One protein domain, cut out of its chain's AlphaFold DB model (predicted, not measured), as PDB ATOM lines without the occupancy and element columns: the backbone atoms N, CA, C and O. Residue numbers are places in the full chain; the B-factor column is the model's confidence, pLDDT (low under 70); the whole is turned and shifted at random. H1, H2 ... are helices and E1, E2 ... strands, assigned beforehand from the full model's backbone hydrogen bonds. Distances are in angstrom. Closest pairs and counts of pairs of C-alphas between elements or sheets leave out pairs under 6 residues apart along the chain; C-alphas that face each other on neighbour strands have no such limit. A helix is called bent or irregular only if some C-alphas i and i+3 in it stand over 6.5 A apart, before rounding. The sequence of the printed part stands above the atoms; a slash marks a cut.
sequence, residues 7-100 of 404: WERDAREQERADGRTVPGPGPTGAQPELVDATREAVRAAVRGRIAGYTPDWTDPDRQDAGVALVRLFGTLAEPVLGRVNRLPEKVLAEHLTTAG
ATOM      1  N   TRP A   7      11.457 -33.117   4.296       52.69
ATOM      2  CA  TRP A   7      10.476 -33.145   3.199       52.69
ATOM      3  C   TRP A   7       9.026 -33.369   3.651       52.69
ATOM      4  O   TRP A   7       8.098 -33.010   2.938       52.69
ATOM      5  N   GLU A   8       8.810 -33.979   4.813       52.19
ATOM      6  CA  GLU A   8       7.495 -34.210   5.417       52.19
ATOM      7  C   GLU A   8       6.946 -32.922   6.045       52.19
ATOM      8  O   GLU A   8       5.741 -32.677   6.023       52.19
ATOM      9  N   ARG A   9       7.832 -32.048   6.539       59.38
ATOM     10  CA  ARG A   9       7.469 -30.709   7.016       59.38
ATOM     11  C   ARG A   9       7.099 -29.779   5.859       59.38
ATOM     12  O   ARG A   9       6.046 -29.151   5.929       59.38
ATOM     13  N   ASP A  10       7.893 -29.776   4.786       56.53
ATOM     14  CA  ASP A  10       7.573 -29.030   3.560       56.53
ATOM     15  C   ASP A  10       6.293 -29.563   2.909       56.53
ATOM     16  O   ASP A  10       5.427 -28.784   2.527       56.53
ATOM     17  N   ALA A  11       6.105 -30.888   2.858       54.62
ATOM     18  CA  ALA A  11       4.873 -31.486   2.355       54.62
ATOM     19  C   ALA A  11       3.650 -31.091   3.192       54.62
ATOM     20  O   ALA A  11       2.613 -30.818   2.605       54.62
ATOM     21  N   ARG A  12       3.751 -30.985   4.527       54.53
ATOM     22  CA  ARG A  12       2.630 -30.543   5.382       54.53
ATOM     23  C   ARG A  12       2.353 -29.041   5.319       54.53
ATOM     24  O   ARG A  12       1.205 -28.624   5.480       54.53
ATOM     25  N   GLU A  13       3.376 -28.218   5.103       53.12
ATOM     26  CA  GLU A  13       3.206 -26.784   4.832       53.12
ATOM     27  C   GLU A  13       2.578 -26.565   3.442       53.12
ATOM     28  O   GLU A  13       1.682 -25.732   3.304       53.12
ATOM     29  N   GLN A  14       2.930 -27.403   2.460       50.12
ATOM     30  CA  GLN A  14       2.316 -27.436   1.131       50.12
ATOM     31  C   GLN A  14       0.905 -28.064   1.135       50.12
ATOM     32  O   GLN A  14       0.038 -27.601   0.407       50.12
ATOM     33  N   GLU A  15       0.631 -29.074   1.970       45.50
ATOM     34  CA  GLU A  15      -0.702 -29.677   2.172       45.50
ATOM     35  C   GLU A  15      -1.673 -28.703   2.852       45.50
ATOM     36  O   GLU A  15      -2.869 -28.757   2.588       45.50
ATOM     37  N   ARG A  16      -1.191 -27.778   3.699       49.25
ATOM     38  CA  ARG A  16      -2.013 -26.660   4.208       49.25
ATOM     39  C   ARG A  16      -2.343 -25.621   3.135       49.25
ATOM     40  O   ARG A  16      -3.259 -24.826   3.332       49.25
ATOM     41  N   ALA A  17      -1.609 -25.626   2.027       52.44
ATOM     42  CA  ALA A  17      -1.821 -24.798   0.851       52.44
ATOM     43  C   ALA A  17      -2.341 -25.674  -0.303       52.44
ATOM     44  O   ALA A  17      -1.656 -25.837  -1.306       52.44
ATOM     45  N   ASP A  18      -3.522 -26.278  -0.113       54.47
ATOM     46  CA  ASP A  18      -4.228 -27.178  -1.039       54.47
ATOM     47  C   ASP A  18      -3.740 -27.108  -2.498       54.47
ATOM     48  O   ASP A  18      -3.933 -26.111  -3.201       54.47
ATOM     49  N   GLY A  19      -3.140 -28.207  -2.969       69.38
ATOM     50  CA  GLY A  19      -2.755 -28.379  -4.365       69.38
ATOM     51  C   GLY A  19      -3.952 -28.112  -5.277       69.38
ATOM     52  O   GLY A  19      -4.924 -28.873  -5.312       69.38
ATOM     53  N   ARG A  20      -3.901 -26.997  -6.008       82.69
ATOM     54  CA  ARG A  20      -5.032 -26.538  -6.806       82.69
ATOM     55  C   ARG A  20      -5.287 -27.511  -7.947       82.69
ATOM     56  O   ARG A  20      -4.411 -27.795  -8.758       82.69
ATOM     57  N   THR A  21      -6.510 -28.016  -8.024       86.81
ATOM     58  CA  THR A  21      -6.960 -28.824  -9.157       86.81
ATOM     59  C   THR A  21      -7.691 -27.923 -10.144       86.81
ATOM     60  O   THR A  21      -8.602 -27.187  -9.770       86.81
ATOM     61  N   VAL A  22      -7.296 -27.979 -11.413       88.31
ATOM     62  CA  VAL A  22      -7.873 -27.188 -12.505       88.31
ATOM     63  C   VAL A  22      -8.487 -28.102 -13.567       88.31
ATOM     64  O   VAL A  22      -8.080 -29.259 -13.687       88.31
ATOM     65  N   PRO A  23      -9.455 -27.622 -14.370       89.69
ATOM     66  CA  PRO A  23      -9.959 -28.383 -15.510       89.69
ATOM     67  C   PRO A  23      -8.828 -28.798 -16.463       89.69
ATOM     68  O   PRO A  23      -7.954 -27.993 -16.799       89.69
ATOM     69  N   GLY A  24      -8.849 -30.055 -16.903       85.38
ATOM     70  CA  GLY A  24      -7.821 -30.650 -17.762       85.38
ATOM     71  C   GLY A  24      -8.419 -31.418 -18.953       85.38
ATOM     72  O   GLY A  24      -9.518 -31.960 -18.822       85.38
ATOM     73  N   PRO A  25      -7.740 -31.468 -20.118       81.56
ATOM     74  CA  PRO A  25      -8.147 -32.286 -21.272       81.56
ATOM     75  C   PRO A  25      -8.249 -33.810 -21.034       81.56
ATOM     76  O   PRO A  25      -8.793 -34.527 -21.879       81.56
ATOM     77  N   GLY A  26      -7.695 -34.312 -19.934       78.94
ATOM     78  CA  GLY A  26      -7.559 -35.720 -19.604       78.94
ATOM     79  C   GLY A  26      -8.884 -36.413 -19.276       78.94
ATOM     80  O   GLY A  26      -9.919 -35.772 -19.094       78.94
ATOM     81  N   PRO A  27      -8.878 -37.752 -19.168       77.06
ATOM     82  CA  PRO A  27     -10.091 -38.545 -18.941       77.06
ATOM     83  C   PRO A  27     -10.787 -38.238 -17.607       77.06
ATOM     84  O   PRO A  27     -11.980 -38.485 -17.471       77.06
ATOM     85  N   THR A  28     -10.059 -37.696 -16.632       80.94
ATOM     86  CA  THR A  28     -10.584 -37.245 -15.337       80.94
ATOM     87  C   THR A  28     -11.280 -35.883 -15.412       80.94
ATOM     88  O   THR A  28     -11.931 -35.493 -14.451       80.94
ATOM     89  N   GLY A  29     -11.126 -35.136 -16.516       86.44
ATOM     90  CA  GLY A  29     -11.640 -33.769 -16.682       86.44
ATOM     91  C   GLY A  29     -10.963 -32.718 -15.792       86.44
ATOM     92  O   GLY A  29     -11.288 -31.534 -15.871       86.44
ATOM     93  N   ALA A  30     -10.015 -33.138 -14.956       89.81
ATOM     94  CA  ALA A  30      -9.344 -32.328 -13.954       89.81
ATOM     95  C   ALA A  30      -7.896 -32.805 -13.772       89.81
ATOM     96  O   ALA A  30      -7.612 -34.000 -13.907       89.81
ATOM     97  N   GLN A  31      -6.994 -31.874 -13.463       88.75
ATOM     98  CA  GLN A  31      -5.564 -32.115 -13.282       88.75
ATOM     99  C   GLN A  31      -4.977 -31.204 -12.192       88.75
ATOM    100  O   GLN A  31      -5.510 -30.117 -11.962       88.75
ATOM    101  N   PRO A  32      -3.875 -31.606 -11.541       90.38
ATOM    102  CA  PRO A  32      -3.165 -30.725 -10.623       90.38
ATOM    103  C   PRO A  32      -2.496 -29.568 -11.379       90.38
ATOM    104  O   PRO A  32      -1.845 -29.773 -12.407       90.38
ATOM    105  N   GLU A  33      -2.634 -28.355 -10.853       90.69
ATOM    106  CA  GLU A  33      -1.821 -27.200 -11.228       90.69
ATOM    107  C   GLU A  33      -0.478 -27.308 -10.495       90.69
ATOM    108  O   GLU A  33      -0.421 -27.260  -9.270       90.69
ATOM    109  N   LEU A  34       0.609 -27.514 -11.246       90.56
ATOM    110  CA  LEU A  34       1.948 -27.695 -10.674       90.56
ATOM    111  C   LEU A  34       2.577 -26.360 -10.271       90.56
ATOM    112  O   LEU A  34       3.342 -26.295  -9.313       90.56
ATOM    113  N   VAL A  35       2.289 -25.310 -11.039       90.94
ATOM    114  CA  VAL A  35       2.811 -23.956 -10.837       90.94
ATOM    115  C   VAL A  35       1.731 -22.932 -11.175       90.94
ATOM    116  O   VAL A  35       1.035 -23.093 -12.179       90.94
ATOM    117  N   ASP A  36       1.631 -21.851 -10.396       91.62
ATOM    118  CA  ASP A  36       0.899 -20.656 -10.832       91.62
ATOM    119  C   ASP A  36       1.676 -20.030 -11.994       91.62
ATOM    120  O   ASP A  36       2.748 -19.442 -11.825       91.62
ATOM    121  N   ALA A  37       1.170 -20.242 -13.204       91.62
ATOM    122  CA  ALA A  37       1.858 -19.870 -14.431       91.62
ATOM    123  C   ALA A  37       1.628 -18.405 -14.838       91.62
ATOM    124  O   ALA A  37       2.082 -18.014 -15.912       91.62
ATOM    125  N   THR A  38       0.933 -17.599 -14.028       95.00
ATOM    126  CA  THR A  38       0.651 -16.202 -14.377       95.00
ATOM    127  C   THR A  38       1.914 -15.347 -14.310       95.00
ATOM    128  O   THR A  38       2.732 -15.445 -13.389       95.00
ATOM    129  N   ARG A  39       2.086 -14.437 -15.274       97.06
ATOM    130  CA  ARG A  39       3.188 -13.458 -15.219       97.06
ATOM    131  C   ARG A  39       3.139 -12.601 -13.953       97.06
ATOM    132  O   ARG A  39       4.181 -12.146 -13.487       97.06
ATOM    133  N   GLU A  40       1.956 -12.355 -13.395       96.81
ATOM    134  CA  GLU A  40       1.762 -11.637 -12.138       96.81
ATOM    135  C   GLU A  40       2.363 -12.404 -10.958       96.81
ATOM    136  O   GLU A  40       3.116 -11.798 -10.188       96.81
ATOM    137  N   ALA A  41       2.119 -13.717 -10.863       94.12
ATOM    138  CA  ALA A  41       2.737 -14.578  -9.858       94.12
ATOM    139  C   ALA A  41       4.263 -14.606 -10.003       94.12
ATOM    140  O   ALA A  41       4.978 -14.432  -9.015       94.12
ATOM    141  N   VAL A  42       4.781 -14.697 -11.234       95.38
ATOM    142  CA  VAL A  42       6.231 -14.616 -11.488       95.38
ATOM    143  C   VAL A  42       6.802 -13.278 -11.020       95.38
ATOM    144  O   VAL A  42       7.805 -13.240 -10.310       95.38
ATOM    145  N   ARG A  43       6.160 -12.159 -11.371       95.56
ATOM    146  CA  ARG A  43       6.606 -10.820 -10.953       95.56
ATOM    147  C   ARG A  43       6.566 -10.660  -9.432       95.56
ATOM    148  O   ARG A  43       7.467 -10.040  -8.876       95.56
ATOM    149  N   ALA A  44       5.543 -11.195  -8.764       94.38
ATOM    150  CA  ALA A  44       5.446 -11.183  -7.306       94.38
ATOM    151  C   ALA A  44       6.567 -12.013  -6.662       94.38
ATOM    152  O   ALA A  44       7.241 -11.529  -5.755       94.38
ATOM    153  N   ALA A  45       6.830 -13.207  -7.197       93.12
ATOM    154  CA  ALA A  45       7.905 -14.082  -6.750       93.12
ATOM    155  C   ALA A  45       9.294 -13.440  -6.925       93.12
ATOM    156  O   ALA A  45      10.134 -13.553  -6.032       93.12
ATOM    157  N   VAL A  46       9.545 -12.752  -8.043       94.00
ATOM    158  CA  VAL A  46      10.803 -12.022  -8.268       94.00
ATOM    159  C   VAL A  46      10.917 -10.835  -7.315       94.00
ATOM    160  O   VAL A  46      11.943 -10.697  -6.657       94.00
ATOM    161  N   ARG A  47       9.857 -10.026  -7.158       90.88
ATOM    162  CA  ARG A  47       9.860  -8.891  -6.219       90.88
ATOM    163  C   ARG A  47      10.173  -9.307  -4.787       90.88
ATOM    164  O   ARG A  47      10.983  -8.656  -4.141       90.88
ATOM    165  N   GLY A  48       9.599 -10.417  -4.324       90.62
ATOM    166  CA  GLY A  48       9.877 -10.952  -2.988       90.62
ATOM    167  C   GLY A  48      11.336 -11.373  -2.763       90.62
ATOM    168  O   GLY A  48      11.733 -11.570  -1.622       90.62
ATOM    169  N   ARG A  49      12.142 -11.506  -3.826       92.69
ATOM    170  CA  ARG A  49      13.563 -11.883  -3.758       92.69
ATOM    171  C   ARG A  49      14.517 -10.696  -3.904       92.69
ATOM    172  O   ARG A  49      15.679 -10.840  -3.545       92.69
ATOM    173  N   ILE A  50      14.049  -9.540  -4.383       90.38
ATOM    174  CA  ILE A  50      14.889  -8.362  -4.680       90.38
ATOM    175  C   ILE A  50      15.786  -7.995  -3.493       90.38
ATOM    176  O   ILE A  50      17.002  -7.967  -3.644       90.38
ATOM    177  N   ALA A  51      15.211  -7.815  -2.301       88.31
ATOM    178  CA  ALA A  51      15.963  -7.389  -1.117       88.31
ATOM    179  C   ALA A  51      17.110  -8.344  -0.731       88.31
ATOM    180  O   ALA A  51      18.103  -7.911  -0.158       88.31
ATOM    181  N   GLY A  52      16.985  -9.637  -1.051       91.75
ATOM    182  CA  GLY A  52      18.007 -10.641  -0.741       91.75
ATOM    183  C   GLY A  52      19.130 -10.746  -1.778       91.75
ATOM    184  O   GLY A  52      20.217 -11.193  -1.431       91.75
ATOM    185  N   TYR A  53      18.883 -10.359  -3.033       92.19
ATOM    186  CA  TYR A  53      19.853 -10.510  -4.131       92.19
ATOM    187  C   TYR A  53      20.449  -9.185  -4.611       92.19
ATOM    188  O   TYR A  53      21.566  -9.169  -5.118       92.19
ATOM    189  N   THR A  54      19.712  -8.086  -4.474       91.69
ATOM    190  CA  THR A  54      20.113  -6.747  -4.916       91.69
ATOM    191  C   THR A  54      19.803  -5.735  -3.809       91.69
ATOM    192  O   THR A  54      18.881  -4.931  -3.963       91.69
ATOM    193  N   PRO A  55      20.519  -5.791  -2.672       90.12
ATOM    194  CA  PRO A  55      20.242  -4.933  -1.519       90.12
ATOM    195  C   PRO A  55      20.455  -3.439  -1.812       90.12
ATOM    196  O   PRO A  55      19.793  -2.609  -1.200       90.12
ATOM    197  N   ASP A  56      21.311  -3.102  -2.781       91.94
ATOM    198  CA  ASP A  56      21.586  -1.715  -3.186       91.94
ATOM    199  C   ASP A  56      20.455  -1.088  -4.030       91.94
ATOM    200  O   ASP A  56      20.454   0.115  -4.285       91.94
ATOM    201  N   TRP A  57      19.477  -1.882  -4.483       91.44
ATOM    202  CA  TRP A  57      18.340  -1.407  -5.276       91.44
ATOM    203  C   TRP A  57      17.145  -1.092  -4.366       91.44
ATOM    204  O   TRP A  57      16.245  -1.911  -4.175       91.44
ATOM    205  N   THR A  58      17.170   0.095  -3.756       81.56
ATOM    206  CA  THR A  58      16.300   0.459  -2.622       81.56
ATOM    207  C   THR A  58      14.996   1.188  -2.968       81.56
ATOM    208  O   THR A  58      14.124   1.246  -2.105       81.56
ATOM    209  N   ASP A  59      14.816   1.710  -4.187       81.38
ATOM    210  CA  ASP A  59      13.595   2.450  -4.573       81.38
ATOM    211  C   ASP A  59      13.149   2.179  -6.031       81.38
ATOM    212  O   ASP A  59      13.311   3.017  -6.919       81.38
ATOM    213  N   PRO A  60      12.641   0.967  -6.325       82.25
ATOM    214  CA  PRO A  60      12.181   0.611  -7.662       82.25
ATOM    215  C   PRO A  60      10.852   1.296  -8.016       82.25
ATOM    216  O   PRO A  60       9.777   0.868  -7.580       82.25
ATOM    217  N   ASP A  61      10.906   2.310  -8.880       87.62
ATOM    218  CA  ASP A  61       9.721   3.000  -9.392       87.62
ATOM    219  C   ASP A  61       9.146   2.364 -10.687       87.62
ATOM    220  O   ASP A  61       9.545   1.292 -11.145       87.62
ATOM    221  N   ARG A  62       8.129   2.992 -11.296       85.44
ATOM    222  CA  ARG A  62       7.509   2.483 -12.538       85.44
ATOM    223  C   ARG A  62       8.370   2.712 -13.795       85.44
ATOM    224  O   ARG A  62       8.160   1.988 -14.771       85.44
ATOM    225  N   GLN A  63       9.231   3.725 -13.794       90.44
ATOM    226  CA  GLN A  63      10.122   4.108 -14.897       90.44
ATOM    227  C   GLN A  63      11.482   3.391 -14.824       90.44
ATOM    228  O   GLN A  63      12.221   3.381 -15.807       90.44
ATOM    229  N   ASP A  64      11.785   2.757 -13.694       93.69
ATOM    230  CA  ASP A  64      13.001   2.003 -13.439       93.69
ATOM    231  C   ASP A  64      13.194   0.856 -14.454       93.69
ATOM    232  O   ASP A  64      12.303   0.037 -14.730       93.69
ATOM    233  N   ALA A  65      14.401   0.790 -15.021       92.56
ATOM    234  CA  ALA A  65      14.764  -0.200 -16.031       92.56
ATOM    235  C   ALA A  65      14.760  -1.639 -15.478       92.56
ATOM    236  O   ALA A  65      14.371  -2.572 -16.184       92.56
ATOM    237  N   GLY A  66      15.127  -1.834 -14.212       92.69
ATOM    238  CA  GLY A  66      15.024  -3.110 -13.506       92.69
ATOM    239  C   GLY A  66      13.573  -3.571 -13.363       92.69
ATOM    240  O   GLY A  66      13.258  -4.728 -13.656       92.69
ATOM    241  N   VAL A  67      12.643  -2.670 -13.033       93.81
ATOM    242  CA  VAL A  67      11.203  -2.982 -13.009       93.81
ATOM    243  C   VAL A  67      10.695  -3.370 -14.400       93.81
ATOM    244  O   VAL A  67       9.897  -4.311 -14.524       93.81
ATOM    245  N   ALA A  68      11.169  -2.709 -15.460       94.62
ATOM    246  CA  ALA A  68      10.856  -3.095 -16.836       94.62
ATOM    247  C   ALA A  68      11.366  -4.513 -17.168       94.62
ATOM    248  O   ALA A  68      10.615  -5.314 -17.739       94.62
ATOM    249  N   LEU A  69      12.581  -4.869 -16.737       95.12
ATOM    250  CA  LEU A  69      13.139  -6.216 -16.900       95.12
ATOM    251  C   LEU A  69      12.336  -7.278 -16.142       95.12
ATOM    252  O   LEU A  69      12.015  -8.315 -16.721       95.12
ATOM    253  N   VAL A  70      11.923  -7.019 -14.897       95.06
ATOM    254  CA  VAL A  70      11.061  -7.945 -14.132       95.06
ATOM    255  C   VAL A  70       9.730  -8.176 -14.853       95.06
ATOM    256  O   VAL A  70       9.223  -9.301 -14.914       95.06
ATOM    257  N   ARG A  71       9.149  -7.125 -15.445       95.31
ATOM    258  CA  ARG A  71       7.905  -7.246 -16.219       95.31
ATOM    259  C   ARG A  71       8.087  -8.084 -17.474       95.31
ATOM    260  O   ARG A  71       7.218  -8.923 -17.736       95.31
ATOM    261  N   LEU A  72       9.168  -7.847 -18.219       97.00
ATOM    262  CA  LEU A  72       9.530  -8.604 -19.416       97.00
ATOM    263  C   LEU A  72       9.781 -10.071 -19.067       97.00
ATOM    264  O   LEU A  72       9.203 -10.947 -19.702       97.00
ATOM    265  N   PHE A  73      10.559 -10.334 -18.016       96.69
ATOM    266  CA  PHE A  73      10.835 -11.682 -17.535       96.69
ATOM    267  C   PHE A  73       9.548 -12.440 -17.203       96.69
ATOM    268  O   PHE A  73       9.366 -13.554 -17.680       96.69
ATOM    269  N   GLY A  74       8.609 -11.818 -16.478       97.12
ATOM    270  CA  GLY A  74       7.302 -12.429 -16.210       97.12
ATOM    271  C   GLY A  74       6.549 -12.807 -17.490       97.12
ATOM    272  O   GLY A  74       6.020 -13.911 -17.589       97.12
ATOM    273  N   THR A  75       6.555 -11.928 -18.497       97.69
ATOM    274  CA  THR A  75       5.927 -12.194 -19.804       97.69
ATOM    275  C   THR A  75       6.616 -13.332 -20.565       97.69
ATOM    276  O   THR A  75       5.948 -14.105 -21.247       97.69
ATOM    277  N   LEU A  76       7.941 -13.458 -20.458       97.69
ATOM    278  CA  LEU A  76       8.705 -14.540 -21.089       97.69
ATOM    279  C   LEU A  76       8.538 -15.878 -20.350       97.69
ATOM    280  O   LEU A  76       8.511 -16.931 -20.987       97.69
ATOM    281  N   ALA A  77       8.409 -15.847 -19.023       97.56
ATOM    282  CA  ALA A  77       8.296 -17.029 -18.172       97.56
ATOM    283  C   ALA A  77       6.902 -17.673 -18.218       97.56
ATOM    284  O   ALA A  77       6.801 -18.900 -18.232       97.56
ATOM    285  N   GLU A  78       5.836 -16.873 -18.292       96.88
ATOM    286  CA  GLU A  78       4.438 -17.331 -18.351       96.88
ATOM    287  C   GLU A  78       4.189 -18.473 -19.366       96.88
ATOM    288  O   GLU A  78       3.706 -19.536 -18.963       96.88
ATOM    289  N   PRO A  79       4.575 -18.374 -20.656       96.56
ATOM    290  CA  PRO A  79       4.372 -19.475 -21.601       96.56
ATOM    291  C   PRO A  79       5.226 -20.716 -21.300       96.56
ATOM    292  O   PRO A  79       4.858 -21.817 -21.721       96.56
ATOM    293  N   VAL A  80       6.361 -20.573 -20.606       96.12
ATOM    294  CA  VAL A  80       7.221 -21.699 -20.203       96.12
ATOM    295  C   VAL A  80       6.584 -22.447 -19.035       96.12
ATOM    296  O   VAL A  80       6.398 -23.661 -19.121       96.12
ATOM    297  N   LEU A  81       6.164 -21.727 -17.993       94.69
ATOM    298  CA  LEU A  81       5.455 -22.295 -16.843       94.69
ATOM    299  C   LEU A  81       4.114 -22.911 -17.260       94.69
ATOM    300  O   LEU A  81       3.766 -24.005 -16.822       94.69
ATOM    301  N   GLY A  82       3.422 -22.305 -18.228       93.56
ATOM    302  CA  GLY A  82       2.213 -22.880 -18.816       93.56
ATOM    303  C   GLY A  82       2.432 -24.243 -19.491       93.56
ATOM    304  O   GLY A  82       1.490 -25.031 -19.600       93.56
ATOM    305  N   ARG A  83       3.656 -24.573 -19.934       93.81
ATOM    306  CA  ARG A  83       3.987 -25.919 -20.443       93.81
ATOM    307  C   ARG A  83       4.242 -26.920 -19.321       93.81
ATOM    308  O   ARG A  83       3.948 -28.095 -19.521       93.81
ATOM    309  N   VAL A  84       4.735 -26.474 -18.165       94.38
ATOM    310  CA  VAL A  84       4.915 -27.333 -16.982       94.38
ATOM    311  C   VAL A  84       3.564 -27.894 -16.543       94.38
ATOM    312  O   VAL A  84       3.443 -29.100 -16.364       94.38
ATOM    313  N   ASN A  85       2.508 -27.077 -16.542       92.50
ATOM    314  CA  ASN A  85       1.144 -27.533 -16.243       92.50
ATOM    315  C   ASN A  85       0.549 -28.517 -17.277       92.50
ATOM    316  O   ASN A  85      -0.524 -29.056 -17.050       92.50
ATOM    317  N   ARG A  86       1.231 -28.798 -18.399       91.44
ATOM    318  CA  ARG A  86       0.850 -29.869 -19.347       91.44
ATOM    319  C   ARG A  86       1.558 -31.197 -19.066       91.44
ATOM    320  O   ARG A  86       1.253 -32.203 -19.706       91.44
ATOM    321  N   LEU A  87       2.529 -31.200 -18.153       93.50
ATOM    322  CA  LEU A  87       3.298 -32.383 -17.793       93.50
ATOM    323  C   LEU A  87       2.423 -33.507 -17.218       93.50
ATOM    324  O   LEU A  87       2.617 -34.634 -17.672       93.50
ATOM    325  N   PRO A  88       1.451 -33.254 -16.310       91.56
ATOM    326  CA  PRO A  88       0.637 -34.328 -15.739       91.56
ATOM    327  C   PRO A  88      -0.080 -35.158 -16.809       91.56
ATOM    328  O   PRO A  88      -0.015 -36.386 -16.793       91.56
ATOM    329  N   GLU A  89      -0.686 -34.499 -17.800       89.81
ATOM    330  CA  GLU A  89      -1.361 -35.199 -18.898       89.81
ATOM    331  C   GLU A  89      -0.407 -35.997 -19.772       89.81
ATOM    332  O   GLU A  89      -0.712 -37.126 -20.161       89.81
ATOM    333  N   LYS A  90       0.754 -35.416 -20.090       91.81
ATOM    334  CA  LYS A  90       1.766 -36.103 -20.888       91.81
ATOM    335  C   LYS A  90       2.260 -37.351 -20.159       91.81
ATOM    336  O   LYS A  90       2.316 -38.414 -20.764       91.81
ATOM    337  N   VAL A  91       2.571 -37.236 -18.869       92.81
ATOM    338  CA  VAL A  91       3.020 -38.364 -18.041       92.81
ATOM    339  C   VAL A  91       1.954 -39.453 -17.991       92.81
ATOM    340  O   VAL A  91       2.282 -40.620 -18.183       92.81
ATOM    341  N   LEU A  92       0.678 -39.092 -17.816       90.06
ATOM    342  CA  LEU A  92      -0.421 -40.056 -17.861       90.06
ATOM    343  C   LEU A  92      -0.486 -40.781 -19.213       90.06
ATOM    344  O   LEU A  92      -0.583 -42.006 -19.249       90.06
ATOM    345  N   ALA A  93      -0.417 -40.048 -20.328       90.00
ATOM    346  CA  ALA A  93      -0.470 -40.635 -21.664       90.00
ATOM    347  C   ALA A  93       0.706 -41.592 -21.935       90.00
ATOM    348  O   ALA A  93       0.495 -42.690 -22.454       90.00
ATOM    349  N   GLU A  94       1.926 -41.210 -21.552       93.38
ATOM    350  CA  GLU A  94       3.121 -42.052 -21.699       93.38
ATOM    351  C   GLU A  94       3.074 -43.278 -20.780       93.38
ATOM    352  O   GLU A  94       3.429 -44.380 -21.198       93.38
ATOM    353  N   HIS A  95       2.574 -43.124 -19.550       93.38
ATOM    354  CA  HIS A  95       2.407 -44.239 -18.622       93.38
ATOM    355  C   HIS A  95       1.399 -45.261 -19.156       93.38
ATOM    356  O   HIS A  95       1.699 -46.450 -19.197       93.38
ATOM    357  N   LEU A  96       0.236 -44.803 -19.639       92.31
ATOM    358  CA  LEU A  96      -0.759 -45.674 -20.270       92.31
ATOM    359  C   LEU A  96      -0.182 -46.386 -21.499       92.31
ATOM    360  O   LEU A  96      -0.384 -47.586 -21.668       92.31
ATOM    361  N   THR A  97       0.586 -45.666 -22.318       92.12
ATOM    362  CA  THR A  97       1.246 -46.236 -23.498       92.12
ATOM    363  C   THR A  97       2.265 -47.309 -23.106       92.12
ATOM    364  O   THR A  97       2.265 -48.393 -23.689       92.12
ATOM    365  N   THR A  98       3.083 -47.046 -22.085       95.38
ATOM    366  CA  THR A  98       4.088 -47.984 -21.555       95.38
ATOM    367  C   THR A  98       3.440 -49.213 -20.916       95.38
ATOM    368  O   THR A  98       3.911 -50.328 -21.109       95.38
ATOM    369  N   ALA A  99       2.311 -49.036 -20.225       96.06
ATOM    370  CA  ALA A  99       1.508 -50.125 -19.671       96.06
ATOM    371  C   ALA A  99       0.782 -50.962 -20.747       96.06
ATOM    372  O   ALA A  99       0.046 -51.890 -20.419       96.06
ATOM    373  N   GLY A 100       0.943 -50.631 -22.035       93.69
ATOM    374  CA  GLY A 100       0.283 -51.317 -23.143       93.69
ATOM    375  C   GLY A 100      -1.200 -50.970 -23.291       93.69
ATOM    376  O   GLY A 100      -1.895 -51.566 -24.117       93.69
TER     377      GLY A 100
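What this domain is: This is residues 7 to 100 of the 404 residues of the protein "Putative LigA" of Streptomyces himastatinicus ATCC 53653 (UniProt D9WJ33). A small antiparallel hairpin, E1 and E2, sits beside the beginning of H4, and H3 and H4 follow one another roughly in line to make the long axis. H2 folds back over part of H3, while H1 sticks out alone. The printed part has 94 residues, with four named helices and two named strands in the order H1 E1 E2 H2 H3 H4. It is mostly helix, loose with a radius of gyration of the C-alphas of 17.8 A, and elongated, spanning 57 by 31 by 21 A.

Where its parts are: E1 is residues 21 to 23 and E2 residues 30 to 32. H3, residues 65 to 84, measures 28.9 A from C-alpha 65 at (14.764, -0.200, -16.031). H4, residues 87 to 98, measures 16.1 A and ends with C-alpha 98 at (4.088, -47.984, -21.555). H2, residues 39 to 53, measures 20.2 A; H1, residues 7 to 15, measures 11.7 A.

How they stand to each other: In the hairpin of E1 and E2, N 22 and O 31 are 2.8 A apart, within hydrogen-bond range. The closest C-alphas of E2 and H4, those of Gln 31 and Pro 88, are 7.0 A apart. H3 and H4 meet only through their link. H2 touches H3, with residues 70 to 78 of H3 alone, at a steep tilt of 54 degrees, opposite ways; the C-alphas of Arg 39 and Gly 74 come closest, at 4.4 A. H3 has a kink of 34 degrees near residue 78 and is only just irregular, C-alphas 76 and 79 being 6.6 A apart; H2 is irregular, with C-alphas 48 and 51 at 7.3 A. H1 is apart from H2, H3 and H4. Each O i to N i+4 pair is within hydrogen-bond range in H1 and H4, but 8 of 11 in H2 and 14 of 16 in H3.

The domain as a whole: The farthest C-alphas, those of Asp 59 and Gly 100, are 58.4 A apart. The printed part has no cut. The link from H2 to H3, 11 residues, is long. Residues 7 to 19 have pLDDT under 70.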